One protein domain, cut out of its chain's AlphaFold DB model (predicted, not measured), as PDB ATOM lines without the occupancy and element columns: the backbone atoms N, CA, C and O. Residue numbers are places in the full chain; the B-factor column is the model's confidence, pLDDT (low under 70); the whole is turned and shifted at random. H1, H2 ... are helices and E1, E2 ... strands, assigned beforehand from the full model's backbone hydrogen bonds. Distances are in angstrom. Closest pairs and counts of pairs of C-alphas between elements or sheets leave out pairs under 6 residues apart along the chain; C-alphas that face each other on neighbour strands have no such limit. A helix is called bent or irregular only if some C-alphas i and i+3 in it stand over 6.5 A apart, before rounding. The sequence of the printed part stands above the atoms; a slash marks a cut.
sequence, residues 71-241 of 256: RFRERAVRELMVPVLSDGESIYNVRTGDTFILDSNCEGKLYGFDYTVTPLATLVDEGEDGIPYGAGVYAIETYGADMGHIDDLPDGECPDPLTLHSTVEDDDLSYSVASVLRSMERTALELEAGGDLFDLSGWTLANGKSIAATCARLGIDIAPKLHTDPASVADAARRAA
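This is residues 71 to 241 of the 256 residues of an uncharacterized protein of Eggerthella lenta (UniProt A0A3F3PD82). A twisted antiparallel sheet of five strands makes the middle layer, with H1 and H4 packed on one face and H3 and H5 on the other. H6 lies off at one end, apart from the other named elements, and residues 151 to 171 make a long stretch with no named element. The printed part has 171 residues, in the order H1 E1 E2 E3 H2 H3 E4 H4 E5 H5 H6, class mixed; the sheet's order is E4 E3 E2 E1 E5. The whole is compact, with a radius of gyration of the C-alphas of 16.9 A and spans of 56 by 43 by 25 A.

Find C-alpha 71 at (-12.013, 40.856, -23.902); from there H1 runs to residue 87, 23.5 A, with a kink of 27 degrees near residue 79. Next come E1, residues 91 to 93, E2, 98 to 104, 19.2 A, and E3, 110 to 117, 21.2 A. H2 takes residues 120 to 126, H3 135 to 146 and E4 148 to 150. Look for C-alpha 172 at (-15.885, 34.636, -0.414), where H4 begins; it ends at residue 191, 29.0 A away. E5 is residues 203 to 205, H5 208 to 218, and H6 230 to 241, ending at (-17.055, -2.521, -17.648). H1 is irregular, only just, with C-alphas 79 and 82 6.7 A apart; H3 is irregular, with C-alphas 142 and 145 9.0 A apart.

E1, E2 and E3 form a meander, each strand the antiparallel neighbour of the one before. Within hydrogen-bond range you find N 100 and O 91 at 2.8 A, N 101 and O 114 at 2.9 A, N 150 and O 113 at 2.8 A for E4 and E3, and N 92 and O 204 at 2.8 A for E1 and E5. The sheet and its helices make three layers, helices on both faces. H1 stands up from the sheet over E5, and touches H4 with residues 72 to 77 alone, closest C-alphas Arg 73 and Leu 181, 7.0 A, at a steep tilt of 50 degrees, opposite ways. H4 runs along the strands at a height over the sheet of 9.6 A. On the opposite face, H3 runs across the strands and H5 lies over E5. H2 is not on the sheet; it is close but not clearly touching H3, closest C-alphas Leu 123 and Ala 135, 6.6 A. Every O i to N i+4 pair is within range in H2, H4, H5 and H6, but 11 of 13 in H1 and 6 of 8 in H3.

The C-alphas of Glu 169 and Pro 230, the two farthest apart, are 55.7 A apart. The printed part has no cut. The long links are E4 to H4, H4 to E5 and H5 to H6. Mean pLDDT of the printed part is 77.5; residues 150 to 162 and 223 to 241 are among those under 70.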
ATOM      1  N   ARG A  71     -11.746  41.843 -22.850       90.69
ATOM      2  CA  ARG A  71     -12.013  40.856 -23.902       90.69
ATOM      3  C   ARG A  71     -11.659  39.439 -23.453       90.69
ATOM      4  O   ARG A  71     -12.393  38.503 -23.772       90.69
ATOM      5  N   PHE A  72     -10.542  39.270 -22.744       91.06
ATOM      6  CA  PHE A  72     -10.150  37.974 -22.202       91.06
ATOM      7  C   PHE A  72     -11.150  37.485 -21.155       91.06
ATOM      8  O   PHE A  72     -11.654  36.366 -21.273       91.06
ATOM      9  N   ARG A  73     -11.479  38.325 -20.167       92.00
ATOM     10  CA  ARG A  73     -12.374  37.968 -19.059       92.00
ATOM     11  C   ARG A  73     -13.789  37.656 -19.530       92.00
ATOM     12  O   ARG A  73     -14.323  36.624 -19.139       92.00
ATOM     13  N   GLU A  74     -14.366  38.460 -20.427       91.31
ATOM     14  CA  GLU A  74     -15.684  38.182 -21.025       91.31
ATOM     15  C   GLU A  74     -15.731  36.794 -21.659       91.31
ATOM     16  O   GLU A  74     -16.704  36.049 -21.515       91.31
ATOM     17  N   ARG A  75     -14.663  36.448 -22.374       90.94
ATOM     18  CA  ARG A  75     -14.562  35.171 -23.059       90.94
ATOM     19  C   ARG A  75     -14.360  34.018 -22.083       90.94
ATOM     20  O   ARG A  75     -15.053  33.015 -22.216       90.94
ATOM     21  N   ALA A  76     -13.451  34.160 -21.121       93.19
ATOM     22  CA  ALA A  76     -13.183  33.159 -20.092       93.19
ATOM     23  C   ALA A  76     -14.437  32.872 -19.258       93.19
ATOM     24  O   ALA A  76     -14.775  31.713 -19.028       93.19
ATOM     25  N   VAL A  77     -15.179  33.917 -18.882       92.44
ATOM     26  CA  VAL A  77     -16.460  33.784 -18.185       92.44
ATOM     27  C   VAL A  77     -17.447  32.986 -19.030       92.44
ATOM     28  O   VAL A  77     -17.951  31.959 -18.584       92.44
ATOM     29  N   ARG A  78     -17.681  33.410 -20.276       91.25
ATOM     30  CA  ARG A  78     -18.688  32.796 -21.149       91.25
ATOM     31  C   ARG A  78     -18.361  31.354 -21.537       91.25
ATOM     32  O   ARG A  78     -19.264  30.528 -21.611       91.25
ATOM     33  N   GLU A  79     -17.107  31.074 -21.882       92.19
ATOM     34  CA  GLU A  79     -16.702  29.791 -22.473       92.19
ATOM     35  C   GLU A  79     -16.259  28.762 -21.430       92.19
ATOM     36  O   GLU A  79     -16.271  27.575 -21.746       92.19
ATOM     37  N   LEU A  80     -15.874  29.189 -20.220       94.31
ATOM     38  CA  LEU A  80     -15.306  28.305 -19.198       94.31
ATOM     39  C   LEU A  80     -16.030  28.424 -17.856       94.31
ATOM     40  O   LEU A  80     -16.565  27.430 -17.380       94.31
ATOM     41  N   MET A  81     -16.107  29.623 -17.272       92.06
ATOM     42  CA  MET A  81     -16.651  29.782 -15.916       92.06
ATOM     43  C   MET A  81     -18.151  29.470 -15.834       92.06
ATOM     44  O   MET A  81     -18.583  28.766 -14.927       92.06
ATOM     45  N   VAL A  82     -18.949  29.950 -16.794       89.75
ATOM     46  CA  VAL A  82     -20.393  29.667 -16.841       89.75
ATOM     47  C   VAL A  82     -20.664  28.158 -16.951       89.75
ATOM     48  O   VAL A  82     -21.421  27.659 -16.118       89.75
ATOM     49  N   PRO A  83     -20.060  27.405 -17.897       89.44
ATOM     50  CA  PRO A  83     -20.208  25.948 -17.932       89.44
ATOM     51  C   PRO A  83     -19.769  25.251 -16.644       89.44
ATOM     52  O   PRO A  83     -20.458  24.361 -16.170       89.44
ATOM     53  N   VAL A  84     -18.656  25.665 -16.042       89.38
ATOM     54  CA  VAL A  84     -18.136  25.064 -14.804       89.38
ATOM     55  C   VAL A  84     -19.123  25.211 -13.650       89.38
ATOM     56  O   VAL A  84     -19.466  24.225 -13.008       89.38
ATOM     57  N   LEU A  85     -19.647  26.419 -13.432       85.44
ATOM     58  CA  LEU A  85     -20.611  26.681 -12.361       85.44
ATOM     59  C   LEU A  85     -22.006  26.100 -12.646       85.44
ATOM     60  O   LEU A  85     -22.765  25.871 -11.708       85.44
ATOM     61  N   SER A  86     -22.356  25.867 -13.916       84.06
ATOM     62  CA  SER A  86     -23.670  25.319 -14.300       84.06
ATOM     63  C   SER A  86     -23.690  23.791 -14.348       84.06
ATOM     64  O   SER A  86     -24.656  23.173 -13.903       84.06
ATOM     65  N   ASP A  87     -22.634  23.192 -14.898       82.44
ATOM     66  CA  ASP A  87     -22.576  21.774 -15.265       82.44
ATOM     67  C   ASP A  87     -21.580  20.977 -14.400       82.44
ATOM     68  O   ASP A  87     -21.502  19.756 -14.525       82.44
ATOM     69  N   GLY A  88     -20.819  21.641 -13.517       79.19
ATOM     70  CA  GLY A  88     -19.827  21.000 -12.645       79.19
ATOM     71  C   GLY A  88     -18.564  20.526 -13.373       79.19
ATOM     72  O   GLY A  88     -17.824  19.690 -12.857       79.19
ATOM     73  N   GLU A  89     -18.316  21.025 -14.585       84.50
ATOM     74  CA  GLU A  89     -17.078  20.761 -15.325       84.50
ATOM     75  C   GLU A  89     -15.863  21.390 -14.619       84.50
ATOM     76  O   GLU A  89     -15.990  22.270 -13.772       84.50
ATOM     77  N   SER A  90     -14.652  20.969 -14.986       91.69
ATOM     78  CA  SER A  90     -13.403  21.585 -14.506       91.69
ATOM     79  C   SER A  90     -12.737  22.401 -15.618       91.69
ATOM     80  O   SER A  90     -13.019  22.205 -16.803       91.69
ATOM     81  N   ILE A  91     -11.832  23.310 -15.264       95.62
ATOM     82  CA  ILE A  91     -11.044  24.114 -16.209       95.62
ATOM     83  C   ILE A  91      -9.644  23.516 -16.311       95.62
ATOM     84  O   ILE A  91      -9.056  23.143 -15.303       95.62
ATOM     85  N   TYR A  92      -9.093  23.446 -17.520       95.56
ATOM     86  CA  TYR A  92      -7.774  22.881 -17.788       95.56
ATOM     87  C   TYR A  92      -6.977  23.737 -18.772       95.56
ATOM     88  O   TYR A  92      -7.535  24.207 -19.764       95.56
ATOM     89  N   ASN A  93      -5.671  23.897 -18.553       95.56
ATOM     90  CA  ASN A  93      -4.760  24.465 -19.544       95.56
ATOM     91  C   ASN A  93      -3.904  23.378 -20.204       95.56
ATOM     92  O   ASN A  93      -3.066  22.749 -19.559       95.56
ATOM     93  N   VAL A  94      -4.033  23.212 -21.524       93.75
ATOM     94  CA  VAL A  94      -3.317  22.159 -22.271       93.75
ATOM     95  C   VAL A  94      -1.801  22.361 -22.377       93.75
ATOM     96  O   VAL A  94      -1.088  21.433 -22.749       93.75
ATOM     97  N   ARG A  95      -1.296  23.568 -22.098       91.44
ATOM     98  CA  ARG A  95       0.135  23.894 -22.178       91.44
ATOM     99  C   ARG A  95       0.832  23.770 -20.831       91.44
ATOM    100  O   ARG A  95       1.969  23.307 -20.797       91.44
ATOM    101  N   THR A  96       0.179  24.187 -19.747       92.50
ATOM    102  CA  THR A  96       0.776  24.179 -18.400       92.50
ATOM    103  C   THR A  96       0.361  22.968 -17.571       92.50
ATOM    104  O   THR A  96       1.104  22.553 -16.687       92.50
ATOM    105  N   GLY A  97      -0.791  22.364 -17.870       92.44
ATOM    106  CA  GLY A  97      -1.395  21.312 -17.058       92.44
ATOM    107  C   GLY A  97      -2.201  21.837 -15.867       92.44
ATOM    108  O   GLY A  97      -2.776  21.034 -15.134       92.44
ATOM    109  N   ASP A  98      -2.260  23.157 -15.670       94.19
ATOM    110  CA  ASP A  98      -3.060  23.765 -14.609       94.19
ATOM    111  C   ASP A  98      -4.517  23.319 -14.727       94.19
ATOM    112  O   ASP A  98      -5.122  23.400 -15.799       94.19
ATOM    113  N   THR A  99      -5.069  22.835 -13.620       92.94
ATOM    114  CA  THR A  99      -6.430  22.313 -13.538       92.94
ATOM    115  C   THR A  99      -7.137  22.965 -12.358       92.94
ATOM    116  O   THR A  99      -6.646  22.865 -11.236       92.94
ATOM    117  N   PHE A 100      -8.279  23.609 -12.608       92.94
ATOM    118  CA  PHE A 100      -9.171  24.123 -11.567       92.94
ATOM    119  C   PHE A 100     -10.434  23.281 -11.513       92.94
ATOM    120  O   PHE A 100     -11.110  23.124 -12.531       92.94
ATOM    121  N   ILE A 101     -10.757  22.758 -10.339       89.00
ATOM    122  CA  ILE A 101     -11.882  21.848 -10.122       89.00
ATOM    123  C   ILE A 101     -12.818  22.520  -9.139       89.00
ATOM    124  O   ILE A 101     -12.375  23.041  -8.126       89.00
ATOM    125  N   LEU A 102     -14.103  22.558  -9.463       86.50
ATOM    126  CA  LEU A 102     -15.086  23.180  -8.593       86.50
ATOM    127  C   LEU A 102     -15.246  22.349  -7.314       86.50
ATOM    128  O   LEU A 102     -15.646  21.185  -7.398       86.50
ATOM    129  N   ASP A 103     -14.967  22.944  -6.154       82.19
ATOM    130  CA  ASP A 103     -15.191  22.287  -4.867       82.19
ATOM    131  C   ASP A 103     -16.646  22.495  -4.436       82.19
ATOM    132  O   ASP A 103     -17.127  23.626  -4.278       82.19
ATOM    133  N   SER A 104     -17.366  21.384  -4.286       75.44
ATOM    134  CA  SER A 104     -18.771  21.382  -3.904       75.44
ATOM    135  C   SER A 104     -19.149  20.174  -3.052       75.44
ATOM    136  O   SER A 104     -18.626  19.073  -3.227       75.44
ATOM    137  N   ASN A 105     -20.110  20.350  -2.139       68.88
ATOM    138  CA  ASN A 105     -20.687  19.218  -1.412       68.88
ATOM    139  C   ASN A 105     -21.791  18.505  -2.213       68.88
ATOM    140  O   ASN A 105     -22.264  18.956  -3.254       68.88
ATOM    141  N   CYS A 106     -22.273  17.390  -1.660       58.50
ATOM    142  CA  CYS A 106     -23.354  16.580  -2.227       58.50
ATOM    143  C   CYS A 106     -24.724  17.279  -2.313       58.50
ATOM    144  O   CYS A 106     -25.632  16.747  -2.952       58.50
ATOM    145  N   GLU A 107     -24.884  18.445  -1.686       62.59
ATOM    146  CA  GLU A 107     -26.080  19.288  -1.768       62.59
ATOM    147  C   GLU A 107     -25.927  20.398  -2.827       62.59
ATOM    148  O   GLU A 107     -26.840  21.202  -3.006       62.59
ATOM    149  N   GLY A 108     -24.798  20.429  -3.550       61.56
ATOM    150  CA  GLY A 108     -24.493  21.414  -4.592       61.56
ATOM    151  C   GLY A 108     -23.983  22.750  -4.055       61.56
ATOM    152  O   GLY A 108     -23.912  23.727  -4.797       61.56
ATOM    153  N   LYS A 109     -23.642  22.816  -2.765       69.12
ATOM    154  CA  LYS A 109     -23.048  24.005  -2.158       69.12
ATOM    155  C   LYS A 109     -21.585  24.107  -2.545       69.12
ATOM    156  O   LYS A 109     -20.876  23.113  -2.436       69.12
ATOM    157  N   LEU A 110     -21.160  25.294  -2.952       71.50
ATOM    158  CA  LEU A 110     -19.817  25.551  -3.454       71.50
ATOM    159  C   LEU A 110     -18.928  26.142  -2.360       71.50
ATOM    160  O   LEU A 110     -19.377  26.996  -1.595       71.50
ATOM    161  N   TYR A 111     -17.671  25.710  -2.330       71.31
ATOM    162  CA  TYR A 111     -16.667  26.173  -1.369       71.31
ATOM    163  C   TYR A 111     -15.504  26.911  -2.028       71.31
ATOM    164  O   TYR A 111     -14.763  27.592  -1.334       71.31
ATOM    165  N   GLY A 112     -15.379  26.834  -3.355       82.81
ATOM    166  CA  GLY A 112     -14.309  27.482  -4.104       82.81
ATOM    167  C   GLY A 112     -13.809  26.584  -5.224       82.81
ATOM    168  O   GLY A 112     -14.591  25.879  -5.867       82.81
ATOM    169  N   PHE A 113     -12.501  26.620  -5.456       86.75
ATOM    170  CA  PHE A 113     -11.839  25.800  -6.460       86.75
ATOM    171  C   PHE A 113     -10.647  25.059  -5.873       86.75
ATOM    172  O   PHE A 113      -9.773  25.661  -5.254       86.75
ATOM    173  N   ASP A 114     -10.550  23.777  -6.186       87.31
ATOM    174  CA  ASP A 114      -9.319  23.019  -6.046       87.31
ATOM    175  C   ASP A 114      -8.400  23.293  -7.222       87.31
ATOM    176  O   ASP A 114      -8.827  23.537  -8.355       87.31
ATOM    177  N   TYR A 115      -7.109  23.199  -6.951       88.69
ATOM    178  CA  TYR A 115      -6.052  23.371  -7.917       88.69
ATOM    179  C   TYR A 115      -5.071  22.216  -7.876       88.69
ATOM    180  O   TYR A 115      -4.576  21.786  -6.830       88.69
ATOM    181  N   THR A 116      -4.736  21.753  -9.071       90.12
ATOM    182  CA  THR A 116      -3.651  20.812  -9.290       90.12
ATOM    183  C   THR A 116      -3.019  21.043 -10.655       90.12
ATOM    184  O   THR A 116      -3.538  21.782 -11.494       90.12
ATOM    185  N   VAL A 117      -1.895  20.379 -10.895       90.62
ATOM    186  CA  VAL A 117      -1.210  20.383 -12.186       90.62
ATOM    187  C   VAL A 117      -1.162  18.959 -12.711       90.62
ATOM    188  O   VAL A 117      -0.432  18.115 -12.192       90.62
ATOM    189  N   THR A 118      -1.914  18.704 -13.780       85.94
ATOM    190  CA  THR A 118      -1.934  17.415 -14.473       85.94
ATOM    191  C   THR A 118      -1.295  17.560 -15.857       85.94
ATOM    192  O   THR A 118      -1.888  18.165 -16.758       85.94
ATOM    193  N   PRO A 119      -0.085  17.008 -16.077       90.56
ATOM    194  CA  PRO A 119       0.567  17.074 -17.378       90.56
ATOM    195  C   PRO A 119      -0.294  16.452 -18.484       90.56
ATOM    196  O   PRO A 119      -0.811  15.347 -18.328       90.56
ATOM    197  N   LEU A 120      -0.383  17.119 -19.639       91.44
ATOM    198  CA  LEU A 120      -1.166  16.634 -20.784       91.44
ATOM    199  C   LEU A 120      -0.750  15.223 -21.223       91.44
ATOM    200  O   LEU A 120      -1.600  14.412 -21.574       91.44
ATOM    201  N   ALA A 121       0.549  14.913 -21.171       88.69
ATOM    202  CA  ALA A 121       1.068  13.597 -21.538       88.69
ATOM    203  C   ALA A 121       0.449  12.469 -20.699       88.69
ATOM    204  O   ALA A 121       0.124  11.422 -21.247       88.69
ATOM    205  N   THR A 122       0.226  12.705 -19.404       87.06
ATOM    206  CA  THR A 122      -0.426  11.743 -18.510       87.06
ATOM    207  C   THR A 122      -1.855  11.456 -18.969       87.06
ATOM    208  O   THR A 122      -2.247  10.303 -19.102       87.06
ATOM    209  N   LEU A 123      -2.612  12.504 -19.303       87.88
ATOM    210  CA  LEU A 123      -3.990  12.364 -19.782       87.88
ATOM    211  C   LEU A 123      -4.071  11.675 -21.144       87.88
ATOM    212  O   LEU A 123      -5.015  10.935 -21.403       87.88
ATOM    213  N   VAL A 124      -3.106  11.926 -22.029       86.69
ATOM    214  CA  VAL A 124      -3.033  11.280 -23.347       86.69
ATOM    215  C   VAL A 124      -2.677   9.801 -23.215       86.69
ATOM    216  O   VAL A 124      -3.294   8.975 -23.884       86.69
ATOM    217  N   ASP A 125      -1.715   9.459 -22.354       83.81
ATOM    218  CA  ASP A 125      -1.279   8.075 -22.146       83.81
ATOM    219  C   ASP A 125      -2.391   7.206 -21.528       83.81
ATOM    220  O   ASP A 125      -2.432   5.998 -21.771       83.81
ATOM    221  N   GLU A 126      -3.304   7.803 -20.761       81.31
ATOM    222  CA  GLU A 126      -4.453   7.116 -20.155       81.31
ATOM    223  C   GLU A 126      -5.760   7.260 -20.952       81.31
ATOM    224  O   GLU A 126      -6.757   6.611 -20.632       81.31
ATOM    225  N   GLY A 127      -5.757   8.095 -21.992       76.75
ATOM    226  CA  GLY A 127      -6.912   8.363 -22.841       76.75
ATOM    227  C   GLY A 127      -7.316   7.187 -23.737       76.75
ATOM    228  O   GLY A 127      -6.533   6.276 -24.017       76.75
ATOM    229  N   GLU A 128      -8.550   7.229 -24.242       72.31
ATOM    230  CA  GLU A 128      -9.114   6.214 -25.141       72.31
ATOM    231  C   GLU A 128      -9.358   6.795 -26.541       72.31
ATOM    232  O   GLU A 128      -9.660   7.976 -26.700       72.31
ATOM    233  N   ASP A 129      -9.210   5.966 -27.580       72.38
ATOM    234  CA  ASP A 129      -9.493   6.323 -28.981       72.38
ATOM    235  C   ASP A 129      -8.799   7.609 -29.488       72.38
ATOM    236  O   ASP A 129      -9.296   8.311 -30.369       72.38
ATOM    237  N   GLY A 130      -7.614   7.915 -28.947       68.19
ATOM    238  CA  GLY A 130      -6.849   9.121 -29.286       68.19
ATOM    239  C   GLY A 130      -7.418  10.414 -28.692       68.19
ATOM    240  O   GLY A 130      -7.016  11.503 -29.102       68.19
ATOM    241  N   ILE A 131      -8.348  10.304 -27.742       77.12
ATOM    242  CA  ILE A 131      -8.906  11.414 -26.976       77.12
ATOM    243  C   ILE A 131      -8.296  11.372 -25.566       77.12
ATOM    244  O   ILE A 131      -8.308  10.313 -24.940       77.12
ATOM    245  N   PRO A 132      -7.780  12.498 -25.039       81.00
ATOM    246  CA  PRO A 132      -7.221  12.540 -23.694       81.00
ATOM    247  C   PRO A 132      -8.260  12.173 -22.635       81.00
ATOM    248  O   PRO A 132      -9.441  12.508 -22.761       81.00
ATOM    249  N   TYR A 133      -7.800  11.547 -21.558       82.81
ATOM    250  CA  TYR A 133      -8.594  11.368 -20.353       82.81
ATOM    251  C   TYR A 133      -8.990  12.732 -19.753       82.81
ATOM    252  O   TYR A 133      -8.295  13.735 -19.940       82.81
ATOM    253  N   GLY A 134     -10.127  12.801 -19.057       84.81
ATOM    254  CA  GLY A 134     -10.605  14.051 -18.459       84.81
ATOM    255  C   GLY A 134      -9.710  14.510 -17.304       84.81
ATOM    256  O   GLY A 134      -9.527  13.766 -16.345       84.81
ATOM    257  N   ALA A 135      -9.179  15.736 -17.363       84.62
ATOM    258  CA  ALA A 135      -8.201  16.234 -16.392       84.62
ATOM    259  C   ALA A 135      -8.771  16.358 -14.972       84.62
ATOM    260  O   ALA A 135      -8.113  15.964 -14.014       84.62
ATOM    261  N   GLY A 136     -10.004  16.860 -14.839       84.75
ATOM    262  CA  GLY A 136     -10.674  16.983 -13.540       84.75
ATOM    263  C   GLY A 136     -10.954  15.619 -12.909       84.75
ATOM    264  O   GLY A 136     -10.659  15.401 -11.740       84.75
ATOM    265  N   VAL A 137     -11.426  14.659 -13.714       84.50
ATOM    266  CA  VAL A 137     -11.669  13.280 -13.260       84.50
ATOM    267  C   VAL A 137     -10.364  12.632 -12.801       84.50
ATOM    268  O   VAL A 137     -10.306  12.089 -11.702       84.50
ATOM    269  N   TYR A 138      -9.299  12.761 -13.598       84.50
ATOM    270  CA  TYR A 138      -7.984  12.218 -13.254       84.50
ATOM    271  C   TYR A 138      -7.470  12.756 -11.931       84.50
ATOM    272  O   TYR A 138      -6.962  12.014 -11.091       84.50
ATOM    273  N   ALA A 139      -7.588  14.069 -11.769       84.44
ATOM    274  CA  ALA A 139      -7.118  14.767 -10.600       84.44
ATOM    275  C   ALA A 139      -7.844  14.302  -9.337       84.44
ATOM    276  O   ALA A 139      -7.188  13.998  -8.347       84.44
ATOM    277  N   ILE A 140      -9.168  14.157  -9.396       83.69
ATOM    278  CA  ILE A 140      -9.963  13.642  -8.276       83.69
ATOM    279  C   ILE A 140      -9.558  12.199  -7.940       83.69
ATOM    280  O   ILE A 140      -9.341  11.879  -6.772       83.69
ATOM    281  N   GLU A 141      -9.414  11.331  -8.947       84.88
ATOM    282  CA  GLU A 141      -9.055   9.918  -8.754       84.88
ATOM    283  C   GLU A 141      -7.634   9.725  -8.209       84.88
ATOM    284  O   GLU A 141      -7.389   8.803  -7.429       84.88
ATOM    285  N   THR A 142      -6.701  10.585  -8.619       82.62
ATOM    286  CA  THR A 142      -5.270  10.441  -8.313       82.62
ATOM    287  C   THR A 142      -4.863  11.216  -7.070       82.62
ATOM    288  O   THR A 142      -4.103  10.709  -6.246       82.62
ATOM    289  N   TYR A 143      -5.346  12.451  -6.949       75.94
ATOM    290  CA  TYR A 143      -4.866  13.424  -5.976       75.94
ATOM    291  C   TYR A 143      -5.915  13.837  -4.954       75.94
ATOM    292  O   TYR A 143      -5.527  14.530  -4.034       75.94
ATOM    293  N   GLY A 144      -7.183  13.420  -5.068       74.69
ATOM    294  CA  GLY A 144      -8.320  13.782  -4.201       74.69
ATOM    295  C   GLY A 144      -8.019  14.634  -2.954       74.69
ATOM    296  O   GLY A 144      -8.318  15.819  -2.937       74.69
ATOM    297  N   ALA A 145      -7.427  14.039  -1.912       61.56
ATOM    298  CA  ALA A 145      -7.168  14.700  -0.622       61.56
ATOM    299  C   ALA A 145      -5.905  15.594  -0.555       61.56
ATOM    300  O   ALA A 145      -5.715  16.297   0.433       61.56
ATOM    301  N   ASP A 146      -5.041  15.542  -1.568       69.50
ATOM    302  CA  ASP A 146      -3.762  16.257  -1.675       69.50
ATOM    303  C   ASP A 146      -3.833  17.466  -2.637       69.50
ATOM    304  O   ASP A 146      -2.805  18.088  -2.927       69.50
ATOM    305  N   MET A 147      -5.015  17.800  -3.168       77.31
ATOM    306  CA  MET A 147      -5.194  18.972  -4.033       77.31
ATOM    307  C   MET A 147      -5.055  20.274  -3.234       77.31
ATOM    308  O   MET A 147      -5.409  20.349  -2.059       77.31
ATOM    309  N   GLY A 148      -4.494  21.308  -3.864       70.94
ATOM    310  CA  GLY A 148      -4.366  22.613  -3.225       70.94
ATOM    311  C   GLY A 148      -5.677  23.381  -3.321       70.94
ATOM    312  O   GLY A 148      -6.137  23.631  -4.428       70.94
ATOM    313  N   HIS A 149      -6.247  23.803  -2.197       75.62
ATOM    314  CA  HIS A 149      -7.443  24.645  -2.200       75.62
ATOM    315  C   HIS A 149      -7.088  26.092  -2.574       75.62
ATOM    316  O   HIS A 149      -6.232  26.719  -1.940       75.62
ATOM    317  N   ILE A 150      -7.758  26.645  -3.587       68.38
ATOM    318  CA  ILE A 150      -7.784  28.087  -3.875       68.38
ATOM    319  C   ILE A 150      -8.890  28.709  -3.011       68.38
ATOM    320  O   ILE A 150      -9.863  29.265  -3.514       68.38
ATOM    321  N   ASP A 151      -8.664  28.596  -1.696       60.81
ATOM    322  CA  ASP A 151      -9.411  29.150  -0.557       60.81
ATOM    323  C   ASP A 151     -10.433  28.196   0.110       60.81
ATOM    324  O   ASP A 151     -11.423  27.795  -0.491       60.81
ATOM    325  N   ASP A 152     -10.197  27.870   1.392       50.25
ATOM    326  CA  ASP A 152     -11.129  27.162   2.288       50.25
ATOM    327  C   ASP A 152     -12.182  28.156   2.810       50.25
ATOM    328  O   ASP A 152     -11.904  28.939   3.727       50.25
ATOM    329  N   LEU A 153     -13.389  28.159   2.244       49.22
ATOM    330  CA  LEU A 153     -14.418  29.138   2.608       49.22
ATOM    331  C   LEU A 153     -15.494  28.536   3.525       49.22
ATOM    332  O   LEU A 153     -15.934  27.403   3.316       49.22
ATOM    333  N   PRO A 154     -15.977  29.269   4.548       47.47
ATOM    334  CA  PRO A 154     -17.224  28.910   5.199       47.47
ATOM    335  C   PRO A 154     -18.377  29.096   4.208       47.47
ATOM    336  O   PRO A 154     -18.416  30.054   3.450       47.47
ATOM    337  N   ASP A 155     -19.326  28.171   4.249       51.44
ATOM    338  CA  ASP A 155     -20.644  28.213   3.623       51.44
ATOM    339  C   ASP A 155     -21.030  29.472   2.790       51.44
ATOM    340  O   ASP A 155     -21.603  30.412   3.341       51.44
ATOM    341  N   GLY A 156     -20.810  29.453   1.464       56.12
ATOM    342  CA  GLY A 156     -21.211  30.516   0.517       56.12
ATOM    343  C   GLY A 156     -22.263  30.072  -0.516       56.12
ATOM    344  O   GLY A 156     -22.417  28.878  -0.781       56.12
ATOM    345  N   GLU A 157     -23.024  31.017  -1.085       57.03
ATOM    346  CA  GLU A 157     -23.972  30.756  -2.186       57.03
ATOM    347  C   GLU A 157     -23.259  30.902  -3.537       57.03
ATOM    348  O   GLU A 157     -22.498  31.845  -3.734       57.03
ATOM    349  N   CYS A 158     -23.497  29.965  -4.463       59.22
ATOM    350  CA  CYS A 158     -22.971  30.033  -5.828       59.22
ATOM    351  C   CYS A 158     -23.352  31.365  -6.488       59.22
ATOM    352  O   CYS A 158     -24.551  31.664  -6.525       59.22
ATOM    353  N   PRO A 159     -22.405  32.142  -7.056       63.41
ATOM    354  CA  PRO A 159     -22.788  33.280  -7.867       63.41
ATOM    355  C   PRO A 159     -23.604  32.758  -9.045       63.41
ATOM    356  O   PRO A 159     -23.162  31.865  -9.771       63.41
ATOM    357  N   ASP A 160     -24.795  33.325  -9.248       68.06
ATOM    358  CA  ASP A 160     -25.612  33.016 -10.418       68.06
ATOM    359  C   ASP A 160     -24.737  33.207 -11.674       68.06
ATOM    360  O   ASP A 160     -24.250  34.324 -11.898       68.06
ATOM    361  N   PRO A 161     -24.526  32.165 -12.504       67.56
ATOM    362  CA  PRO A 161     -23.707  32.260 -13.708       67.56
ATOM    363  C   PRO A 161     -24.117  33.417 -14.631       67.56
ATOM    364  O   PRO A 161     -23.284  33.972 -15.350       67.56
ATOM    365  N   LEU A 162     -25.387  33.832 -14.591       67.31
ATOM    366  CA  LEU A 162     -25.907  34.962 -15.361       67.31
ATOM    367  C   LEU A 162     -25.440  36.330 -14.837       67.31
ATOM    368  O   LEU A 162     -25.483  37.315 -15.575       67.31
ATOM    369  N   THR A 163     -24.969  36.404 -13.592       72.94
ATOM    370  CA  THR A 163     -24.505  37.639 -12.938       72.94
ATOM    371  C   THR A 163     -22.999  37.867 -13.063       72.94
ATOM    372  O   THR A 163     -22.533  38.968 -12.775       72.94
ATOM    373  N   LEU A 164     -22.235  36.904 -13.596       72.81
ATOM    374  CA  LEU A 164     -20.782  37.029 -13.812       72.81
ATOM    375  C   LEU A 164     -20.386  38.165 -14.773       72.81
ATOM    376  O   LEU A 164     -19.235  38.593 -14.793       72.81
ATOM    377  N   HIS A 165     -21.333  38.654 -15.577       74.00
ATOM    378  CA  HIS A 165     -21.148  39.817 -16.449       74.00
ATOM    379  C   HIS A 165     -21.492  41.156 -15.779       74.00
ATOM    380  O   HIS A 165     -21.448  42.199 -16.429       74.00
ATOM    381  N   SER A 166     -21.870  41.132 -14.504       74.38
ATOM    382  CA  SER A 166     -22.287  42.298 -13.731       74.38
ATOM    383  C   SER A 166     -21.392  42.507 -12.513       74.38
ATOM    384  O   SER A 166     -20.481  41.727 -12.238       74.38
ATOM    385  N   THR A 167     -21.637  43.593 -11.788       73.75
ATOM    386  CA  THR A 167     -20.981  43.838 -10.507       73.75
ATOM    387  C   THR A 167     -21.497  42.867  -9.453       73.75
ATOM    388  O   THR A 167     -22.711  42.728  -9.300       73.75
ATOM    389  N   VAL A 168     -20.589  42.280  -8.684       71.00
ATOM    390  CA  VAL A 168     -20.891  41.368  -7.580       71.00
ATOM    391  C   VAL A 168     -20.552  41.995  -6.232       71.00
ATOM    392  O   VAL A 168     -19.696  42.887  -6.127       71.00
ATOM    393  N   GLU A 169     -21.254  41.556  -5.191       69.44
ATOM    394  CA  GLU A 169     -20.858  41.858  -3.820       69.44
ATOM    395  C   GLU A 169     -19.546  41.133  -3.495       69.44
ATOM    396  O   GLU A 169     -19.218  40.110  -4.090       69.44
ATOM    397  N   ASP A 170     -18.745  41.715  -2.602       63.97
ATOM    398  CA  ASP A 170     -17.512  41.073  -2.145       63.97
ATOM    399  C   ASP A 170     -17.869  39.970  -1.148       63.97
ATOM    400  O   ASP A 170     -17.888  40.201   0.061       63.97
ATOM    401  N   ASP A 171     -18.180  38.791  -1.675       69.94
ATOM    402  CA  ASP A 171     -18.274  37.553  -0.915       69.94
ATOM    403  C   ASP A 171     -17.119  36.596  -1.247       69.94
ATOM    404  O   ASP A 171     -16.330  36.788  -2.179       69.94
ATOM    405  N   ASP A 172     -16.997  35.573  -0.411       67.31
ATOM    406  CA  ASP A 172     -15.885  34.636  -0.414       67.31
ATOM    407  C   ASP A 172     -15.807  33.833  -1.728       67.31
ATOM    408  O   ASP A 172     -14.739  33.701  -2.328       67.31
ATOM    409  N   LEU A 173     -16.939  33.367  -2.264       71.94
ATOM    410  CA  LEU A 173     -16.939  32.621  -3.525       71.94
ATOM    411  C   LEU A 173     -16.622  33.520  -4.726       71.94
ATOM    412  O   LEU A 173     -15.941  33.092  -5.666       71.94
ATOM    413  N   SER A 174     -17.028  34.789  -4.669       75.88
ATOM    414  CA  SER A 174     -16.622  35.783  -5.654       75.88
ATOM    415  C   SER A 174     -15.112  36.004  -5.658       75.88
ATOM    416  O   SER A 174     -14.508  36.204  -6.716       75.88
ATOM    417  N   TYR A 175     -14.461  35.900  -4.500       76.31
ATOM    418  CA  TYR A 175     -13.005  35.941  -4.424       76.31
ATOM    419  C   TYR A 175     -12.354  34.759  -5.161       76.31
ATOM    420  O   TYR A 175     -11.453  34.978  -5.975       76.31
ATOM    421  N   SER A 176     -12.853  33.535  -4.962       82.75
ATOM    422  CA  SER A 176     -12.303  32.339  -5.617       82.75
ATOM    423  C   SER A 176     -12.477  32.389  -7.147       82.75
ATOM    424  O   SER A 176     -11.514  32.190  -7.895       82.75
ATOM    425  N   VAL A 177     -13.653  32.800  -7.647       86.62
ATOM    426  CA  VAL A 177     -13.890  33.025  -9.091       86.62
ATOM    427  C   VAL A 177     -12.933  34.083  -9.655       86.62
ATOM    428  O   VAL A 177     -12.327  33.887 -10.716       86.62
ATOM    429  N   ALA A 178     -12.753  35.201  -8.945       85.00
ATOM    430  CA  ALA A 178     -11.823  36.249  -9.355       85.00
ATOM    431  C   ALA A 178     -10.366  35.754  -9.380       85.00
ATOM    432  O   ALA A 178      -9.614  36.129 -10.289       85.00
ATOM    433  N   SER A 179      -9.983  34.901  -8.425       87.06
ATOM    434  CA  SER A 179      -8.661  34.275  -8.320       87.06
ATOM    435  C   SER A 179      -8.380  33.342  -9.500       87.06
ATOM    436  O   SER A 179      -7.351  33.491 -10.166       87.06
ATOM    437  N   VAL A 180      -9.331  32.468  -9.854       91.69
ATOM    438  CA  VAL A 180      -9.229  31.587 -11.030       91.69
ATOM    439  C   VAL A 180      -9.053  32.404 -12.305       91.69
ATOM    440  O   VAL A 180      -8.086  32.204 -13.042       91.69
ATOM    441  N   LEU A 181      -9.927  33.384 -12.549       92.44
ATOM    442  CA  LEU A 181      -9.843  34.223 -13.746       92.44
ATOM    443  C   LEU A 181      -8.530  35.032 -13.797       92.44
ATOM    444  O   LEU A 181      -7.968  35.225 -14.877       92.44
ATOM    445  N   ARG A 182      -8.009  35.476 -12.642       90.12
ATOM    446  CA  ARG A 182      -6.699  36.144 -12.533       90.12
ATOM    447  C   ARG A 182      -5.554  35.200 -12.859       90.12
ATOM    448  O   ARG A 182      -4.652  35.594 -13.594       90.12
ATOM    449  N   SER A 183      -5.594  33.972 -12.353       91.00
ATOM    450  CA  SER A 183      -4.597  32.956 -12.679       91.00
ATOM    451  C   SER A 183      -4.607  32.655 -14.178       91.00
ATOM    452  O   SER A 183      -3.560  32.694 -14.821       91.00
ATOM    453  N   MET A 184      -5.798  32.491 -14.763       93.19
ATOM    454  CA  MET A 184      -5.955  32.245 -16.193       93.19
ATOM    455  C   MET A 184      -5.376  33.362 -17.061       93.19
ATOM    456  O   MET A 184      -4.663  33.079 -18.027       93.19
ATOM    457  N   GLU A 185      -5.676  34.618 -16.726       91.88
ATOM    458  CA  GLU A 185      -5.181  35.786 -17.457       91.88
ATOM    459  C   GLU A 185      -3.667  35.938 -17.325       91.88
ATOM    460  O   GLU A 185      -2.988  36.167 -18.321       91.88
ATOM    461  N   ARG A 186      -3.118  35.746 -16.121       89.81
ATOM    462  CA  ARG A 186      -1.668  35.779 -15.908       89.81
ATOM    463  C   ARG A 186      -0.963  34.713 -16.747       89.81
ATOM    464  O   ARG A 186      -0.020  35.043 -17.456       89.81
ATOM    465  N   THR A 187      -1.454  33.472 -16.734       89.56
ATOM    466  CA  THR A 187      -0.919  32.403 -17.591       89.56
ATOM    467  C   THR A 187      -1.001  32.791 -19.068       89.56
ATOM    468  O   THR A 187      -0.076  32.532 -19.833       89.56
ATOM    469  N   ALA A 188      -2.083  33.451 -19.489       88.81
ATOM    470  CA  ALA A 188      -2.210  33.934 -20.858       88.81
ATOM    471  C   ALA A 188      -1.163  35.005 -21.208       88.81
ATOM    472  O   ALA A 188      -0.531  34.893 -22.258       88.81
ATOM    473  N   LEU A 189      -0.941  35.981 -20.324       87.12
ATOM    474  CA  LEU A 189       0.065  37.036 -20.486       87.12
ATOM    475  C   LEU A 189       1.497  36.479 -20.529       87.12
ATOM    476  O   LEU A 189       2.303  36.921 -21.346       87.12
ATOM    477  N   GLU A 190       1.804  35.484 -19.694       86.19
ATOM    478  CA  GLU A 190       3.115  34.822 -19.660       86.19
ATOM    479  C   GLU A 190       3.395  34.007 -20.933       86.19
ATOM    480  O   GLU A 190       4.532  33.970 -21.410       86.19
ATOM    481  N   LEU A 191       2.371  33.357 -21.496       82.88
ATOM    482  CA  LEU A 191       2.515  32.487 -22.665       82.88
ATOM    483  C   LEU A 191       2.488  33.233 -24.006       82.88
ATOM    484  O   LEU A 191       3.137  32.788 -24.951       82.88
ATOM    485  N   GLU A 192       1.728  34.323 -24.115       75.19
ATOM    486  CA  GLU A 192       1.403  34.973 -25.397       75.19
ATOM    487  C   GLU A 192       2.037  36.360 -25.567       75.19
ATOM    488  O   GLU A 192       1.510  37.168 -26.330       75.19
ATOM    489  N   ALA A 193       3.152  36.659 -24.886       57.03
ATOM    490  CA  ALA A 193       3.835  37.958 -24.934       57.03
ATOM    491  C   ALA A 193       4.012  38.510 -26.376       57.03
ATOM    492  O   ALA A 193       5.020  38.260 -27.039       57.03
ATOM    493  N   GLY A 194       3.024  39.284 -26.854       51.06
ATOM    494  CA  GLY A 194       3.008  39.963 -28.155       51.06
ATOM    495  C   GLY A 194       2.214  39.327 -29.315       51.06
ATOM    496  O   GLY A 194       2.473  39.712 -30.454       51.06
ATOM    497  N   GLY A 195       1.285  38.384 -29.095       49.72
ATOM    498  CA  GLY A 195       0.487  37.756 -30.170       49.72
ATOM    499  C   GLY A 195      -0.958  38.272 -30.338       49.72
ATOM    500  O   GLY A 195      -1.687  38.424 -29.366       49.72
ATOM    501  N   ASP A 196      -1.423  38.438 -31.587       46.34
ATOM    502  CA  ASP A 196      -2.796  38.874 -31.958       46.34
ATOM    503  C   ASP A 196      -3.919  37.858 -31.622       46.34
ATOM    504  O   ASP A 196      -5.109  38.120 -31.843       46.34
ATOM    505  N   LEU A 197      -3.574  36.683 -31.090       50.66
ATOM    506  CA  LEU A 197      -4.520  35.630 -30.719       50.66
ATOM    507  C   LEU A 197      -4.414  35.310 -29.229       50.66
ATOM    508  O   LEU A 197      -3.914  34.268 -28.824       50.66
ATOM    509  N   PHE A 198      -5.004  36.186 -28.420       55.94
ATOM    510  CA  PHE A 198      -5.426  35.907 -27.044       55.94
ATOM    511  C   PHE A 198      -6.554  34.844 -27.043       55.94
ATOM    512  O   PHE A 198      -7.721  35.096 -26.723       55.94
ATOM    513  N   ASP A 199      -6.245  33.634 -27.514       69.75
ATOM    514  CA  ASP A 199      -7.202  32.555 -27.756       69.75
ATOM    515  C   ASP A 199      -7.399  31.671 -26.521       69.75
ATOM    516  O   ASP A 199      -7.192  30.459 -26.560       69.75
ATOM    517  N   LEU A 200      -7.715  32.313 -25.391       86.12
ATOM    518  CA  LEU A 200      -7.708  31.705 -24.055       86.12
ATOM    519  C   LEU A 200      -6.391  30.972 -23.714       86.12
ATOM    520  O   LEU A 200      -6.338  30.247 -22.735       86.12
ATOM    521  N   SER A 201      -5.328  31.137 -24.507       87.00
ATOM    522  CA  SER A 201      -3.963  30.646 -24.268       87.00
ATOM    523  C   SER A 201      -3.862  29.190 -23.783       87.00
ATOM    524  O   SER A 201      -3.013  28.853 -22.957       87.00
ATOM    525  N   GLY A 202      -4.725  28.315 -24.308       90.81
ATOM    526  CA  GLY A 202      -4.766  26.890 -23.962       90.81
ATOM    527  C   GLY A 202      -5.750  26.500 -22.862       90.81
ATOM    528  O   GLY A 202      -5.920  25.302 -22.640       90.81
ATOM    529  N   TRP A 203      -6.432  27.460 -22.235       95.38
ATOM    530  CA  TRP A 203      -7.535  27.193 -21.315       95.38
ATOM    531  C   TRP A 203      -8.748  26.618 -22.051       95.38
ATOM    532  O   TRP A 203      -9.146  27.097 -23.117       95.38
ATOM    533  N   THR A 204      -9.323  25.569 -21.476       95.31
ATOM    534  CA  THR A 204     -10.448  24.810 -22.020       95.31
ATOM    535  C   THR A 204     -11.187  24.064 -20.905       95.31
ATOM    536  O   THR A 204     -10.725  24.045 -19.765       95.31
ATOM    537  N   LEU A 205     -12.333  23.455 -21.211       95.31
ATOM    538  CA  LEU A 205     -12.987  22.541 -20.272       95.31
ATOM    539  C   LEU A 205     -12.165  21.252 -20.150       95.31
ATOM    540  O   LEU A 205     -11.624  20.746 -21.133       95.31
ATOM    541  N   ALA A 206     -12.104  20.693 -18.951       92.38
ATOM    542  CA  ALA A 206     -11.252  19.564 -18.597       92.38
ATOM    543  C   ALA A 206     -11.733  18.201 -19.125       92.38
ATOM    544  O   ALA A 206     -11.234  17.165 -18.689       92.38
ATOM    545  N   ASN A 207     -12.684  18.165 -20.059       90.12
ATOM    546  CA  ASN A 207     -13.114  16.938 -20.723       90.12
ATOM    547  C   ASN A 207     -12.285  16.655 -21.985       90.12
ATOM    548  O   ASN A 207     -11.884  17.563 -22.718       90.12
ATOM    549  N   GLY A 208     -12.088  15.369 -22.287       88.19
ATOM    550  CA  GLY A 208     -11.226  14.918 -23.383       88.19
ATOM    551  C   GLY A 208     -11.535  15.552 -24.742       88.19
ATOM    552  O   GLY A 208     -10.623  15.894 -25.492       88.19
ATOM    553  N   LYS A 209     -12.816  15.797 -25.049       89.56
ATOM    554  CA  LYS A 209     -13.235  16.439 -26.306       89.56
ATOM    555  C   LYS A 209     -12.733  17.881 -26.413       89.56
ATOM    556  O   LYS A 209     -12.228  18.276 -27.464       89.56
ATOM    557  N   SER A 210     -12.883  18.663 -25.349       92.44
ATOM    558  CA  SER A 210     -12.475  20.072 -25.312       92.44
ATOM    559  C   SER A 210     -10.950  20.204 -25.282       92.44
ATOM    560  O   SER A 210     -10.389  21.024 -26.016       92.44
ATOM    561  N   ILE A 211     -10.273  19.313 -24.549       92.69
ATOM    562  CA  ILE A 211      -8.810  19.177 -24.555       92.69
ATOM    563  C   ILE A 211      -8.309  18.862 -25.970       92.69
ATOM    564  O   ILE A 211      -7.468  19.595 -26.492       92.69
ATOM    565  N   ALA A 212      -8.864  17.843 -26.632       90.38
ATOM    566  CA  ALA A 212      -8.466  17.455 -27.984       90.38
ATOM    567  C   ALA A 212      -8.688  18.577 -29.010       90.38
ATOM    568  O   ALA A 212      -7.795  18.878 -29.804       90.38
ATOM    569  N   ALA A 213      -9.847  19.243 -28.966       90.00
ATOM    570  CA  ALA A 213     -10.145  20.373 -29.844       90.00
ATOM    571  C   ALA A 213      -9.164  21.539 -29.637       90.00
ATOM    572  O   ALA A 213      -8.705  22.156 -30.601       90.00
ATOM    573  N   THR A 214      -8.804  21.815 -28.382       91.81
ATOM    574  CA  THR A 214      -7.860  22.882 -28.030       91.81
ATOM    575  C   THR A 214      -6.444  22.539 -28.476       91.81
ATOM    576  O   THR A 214      -5.778  23.385 -29.068       91.81
ATOM    577  N   CYS A 215      -6.005  21.293 -28.281       90.88
ATOM    578  CA  CYS A 215      -4.709  20.814 -28.760       90.88
ATOM    579  C   CYS A 215      -4.607  20.916 -30.285       90.88
ATOM    580  O   CYS A 215      -3.649  21.498 -30.790       90.88
ATOM    581  N   ALA A 216      -5.631  20.463 -31.016       88.81
ATOM    582  CA  ALA A 216      -5.677  20.563 -32.474       88.81
ATOM    583  C   ALA A 216      -5.582  22.019 -32.960       88.81
ATOM    584  O   ALA A 216      -4.828  22.319 -33.884       88.81
ATOM    585  N   ARG A 217      -6.305  22.937 -32.309       88.62
ATOM    586  CA  ARG A 217      -6.268  24.374 -32.614       88.62
ATOM    587  C   ARG A 217      -4.894  24.999 -32.368       88.62
ATOM    588  O   ARG A 217      -4.480  25.863 -33.134       88.62
ATOM    589  N   LEU A 218      -4.194  24.555 -31.326       87.69
ATOM    590  CA  LEU A 218      -2.858  25.037 -30.966       87.69
ATOM    591  C   LEU A 218      -1.719  24.279 -31.667       87.69
ATOM    592  O   LEU A 218      -0.555  24.606 -31.448       87.69
ATOM    593  N   GLY A 219      -2.031  23.275 -32.493       88.00
ATOM    594  CA  GLY A 219      -1.032  22.435 -33.156       88.00
ATOM    595  C   GLY A 219      -0.244  21.530 -32.202       88.00
ATOM    596  O   GLY A 219       0.880  21.147 -32.522       88.00
ATOM    597  N   ILE A 220      -0.804  21.206 -31.035       88.38
ATOM    598  CA  ILE A 220      -0.216  20.272 -30.070       88.38
ATOM    599  C   ILE A 220      -0.586  18.852 -30.498       88.38
ATOM    600  O   ILE A 220      -1.769  18.510 -30.575       88.38
ATOM    601  N   ASP A 221       0.426  18.032 -30.778       84.38
ATOM    602  CA  ASP A 221       0.227  16.627 -31.118       84.38
ATOM    603  C   ASP A 221      -0.118  15.820 -29.861       84.38
ATOM    604  O   ASP A 221       0.664  15.745 -28.912       84.38
ATOM    605  N   ILE A 222      -1.313  15.235 -29.876       78.25
ATOM    606  CA  ILE A 222      -1.834  14.344 -28.836       78.25
ATOM    607  C   ILE A 222      -2.056  12.929 -29.372       78.25
ATOM    608  O   ILE A 222      -2.745  12.138 -28.730       78.25
ATOM    609  N   ALA A 223      -1.523  12.608 -30.560       65.56
ATOM    610  CA  ALA A 223      -1.596  11.257 -31.083       65.56
ATOM    611  C   ALA A 223      -1.045  10.296 -30.019       65.56
ATOM    612  O   ALA A 223       0.061  10.514 -29.508       65.56
ATOM    613  N   PRO A 224      -1.800   9.242 -29.662       55.78
ATOM    614  CA  PRO A 224      -1.359   8.333 -28.627       55.78
ATOM    615  C   PRO A 224      -0.010   7.755 -29.048       55.78
ATOM    616  O   PRO A 224       0.168   7.331 -30.199       55.78
ATOM    617  N   LYS A 225       0.938   7.668 -28.107       51.81
ATOM    618  CA  LYS A 225       1.947   6.616 -28.211       51.81
ATOM    619  C   LYS A 225       1.131   5.342 -28.219       51.81
ATOM    620  O   LYS A 225       0.598   4.979 -27.181       51.81
ATOM    621  N   LEU A 226       0.931   4.758 -29.403       42.78
ATOM    622  CA  LEU A 226       0.209   3.505 -29.573       42.78
ATOM    623  C   LEU A 226       0.604   2.602 -28.408       42.78
ATOM    624  O   LEU A 226       1.753   2.157 -28.345       42.78
ATOM    625  N   HIS A 227      -0.329   2.352 -27.485       46.84
ATOM    626  CA  HIS A 227      -0.225   1.202 -26.606       46.84
ATOM    627  C   HIS A 227      -0.333   0.012 -27.548       46.84
ATOM    628  O   HIS A 227      -1.407  -0.511 -27.819       46.84
ATOM    629  N   THR A 228       0.794  -0.373 -28.140       43.06
ATOM    630  CA  THR A 228       0.900  -1.521 -29.036       43.06
ATOM    631  C   THR A 228       0.740  -2.835 -28.275       43.06
ATOM    632  O   THR A 228       0.950  -3.889 -28.865       43.06
ATOM    633  N   ASP A 229       0.415  -2.790 -26.977       49.47
ATOM    634  CA  ASP A 229       0.178  -3.961 -26.150       49.47
ATOM    635  C   ASP A 229      -1.334  -4.248 -26.019       49.47
ATOM    636  O   ASP A 229      -2.053  -3.520 -25.324       49.47
ATOM    637  N   PRO A 230      -1.832  -5.330 -26.648       50.69
ATOM    638  CA  PRO A 230      -3.217  -5.783 -26.541       50.69
ATOM    639  C   PRO A 230      -3.701  -6.017 -25.101       50.69
ATOM    640  O   PRO A 230      -4.909  -5.995 -24.862       50.69
ATOM    641  N   ALA A 231      -2.798  -6.246 -24.140       55.81
ATOM    642  CA  ALA A 231      -3.159  -6.429 -22.734       55.81
ATOM    643  C   ALA A 231      -3.690  -5.136 -22.087       55.81
ATOM    644  O   ALA A 231      -4.656  -5.190 -21.329       55.81
ATOM    645  N   SER A 232      -3.125  -3.979 -22.454       53.62
ATOM    646  CA  SER A 232      -3.542  -2.663 -21.944       53.62
ATOM    647  C   SER A 232      -4.964  -2.304 -22.397       53.62
ATOM    648  O   SER A 232      -5.795  -1.877 -21.600       53.62
ATOM    649  N   VAL A 233      -5.292  -2.612 -23.659       52.94
ATOM    650  CA  VAL A 233      -6.638  -2.433 -24.234       52.94
ATOM    651  C   VAL A 233      -7.674  -3.314 -23.522       52.94
ATOM    652  O   VAL A 233      -8.789  -2.877 -23.241       52.94
ATOM    653  N   ALA A 234      -7.310  -4.553 -23.178       54.88
ATOM    654  CA  ALA A 234      -8.183  -5.462 -22.434       54.88
ATOM    655  C   ALA A 234      -8.381  -5.045 -20.962       54.88
ATOM    656  O   ALA A 234      -9.414  -5.367 -20.368       54.88
ATOM    657  N   ASP A 235      -7.416  -4.347 -20.365       54.81
ATOM    658  CA  ASP A 235      -7.514  -3.819 -19.001       54.81
ATOM    659  C   ASP A 235      -8.293  -2.498 -18.940       54.81
ATOM    660  O   ASP A 235      -9.080  -2.310 -18.013       54.81
ATOM    661  N   ALA A 236      -8.166  -1.626 -19.947       53.75
ATOM    662  CA  ALA A 236      -9.028  -0.451 -20.120       53.75
ATOM    663  C   ALA A 236     -10.500  -0.866 -20.310       53.75
ATOM    664  O   ALA A 236     -11.367  -0.462 -19.536       53.75
ATOM    665  N   ALA A 237     -10.764  -1.819 -21.214       52.94
ATOM    666  CA  ALA A 237     -12.104  -2.375 -21.418       52.94
ATOM    667  C   ALA A 237     -12.686  -3.036 -20.151       52.94
ATOM    668  O   ALA A 237     -13.895  -2.983 -19.913       52.94
ATOM    669  N   ARG A 238     -11.842  -3.646 -19.305       57.50
ATOM    670  CA  ARG A 238     -12.271  -4.211 -18.012       57.50
ATOM    671  C   ARG A 238     -12.575  -3.143 -16.964       57.50
ATOM    672  O   ARG A 238     -13.535  -3.324 -16.216       57.50
ATOM    673  N   ARG A 239     -11.814  -2.044 -16.915       57.78
ATOM    674  CA  ARG A 239     -12.092  -0.905 -16.023       57.78
ATOM    675  C   ARG A 239     -13.403  -0.209 -16.397       57.78
ATOM    676  O   ARG A 239     -14.243  -0.023 -15.522       57.78
ATOM    677  N   ALA A 240     -13.635   0.031 -17.687       51.19
ATOM    678  CA  ALA A 240     -14.880   0.616 -18.197       51.19
ATOM    679  C   ALA A 240     -16.120  -0.268 -17.946       51.19
ATOM    680  O   ALA A 240     -17.213   0.231 -17.699       51.19
ATOM    681  N   ALA A 241     -15.964  -1.597 -17.966       48.62
ATOM    682  CA  ALA A 241     -17.055  -2.521 -17.648       48.62
ATOM    683  C   ALA A 241     -17.324  -2.660 -16.132       48.62
ATOM    684  O   ALA A 241     -18.435  -3.018 -15.736       48.62
TER     685      ALA A 241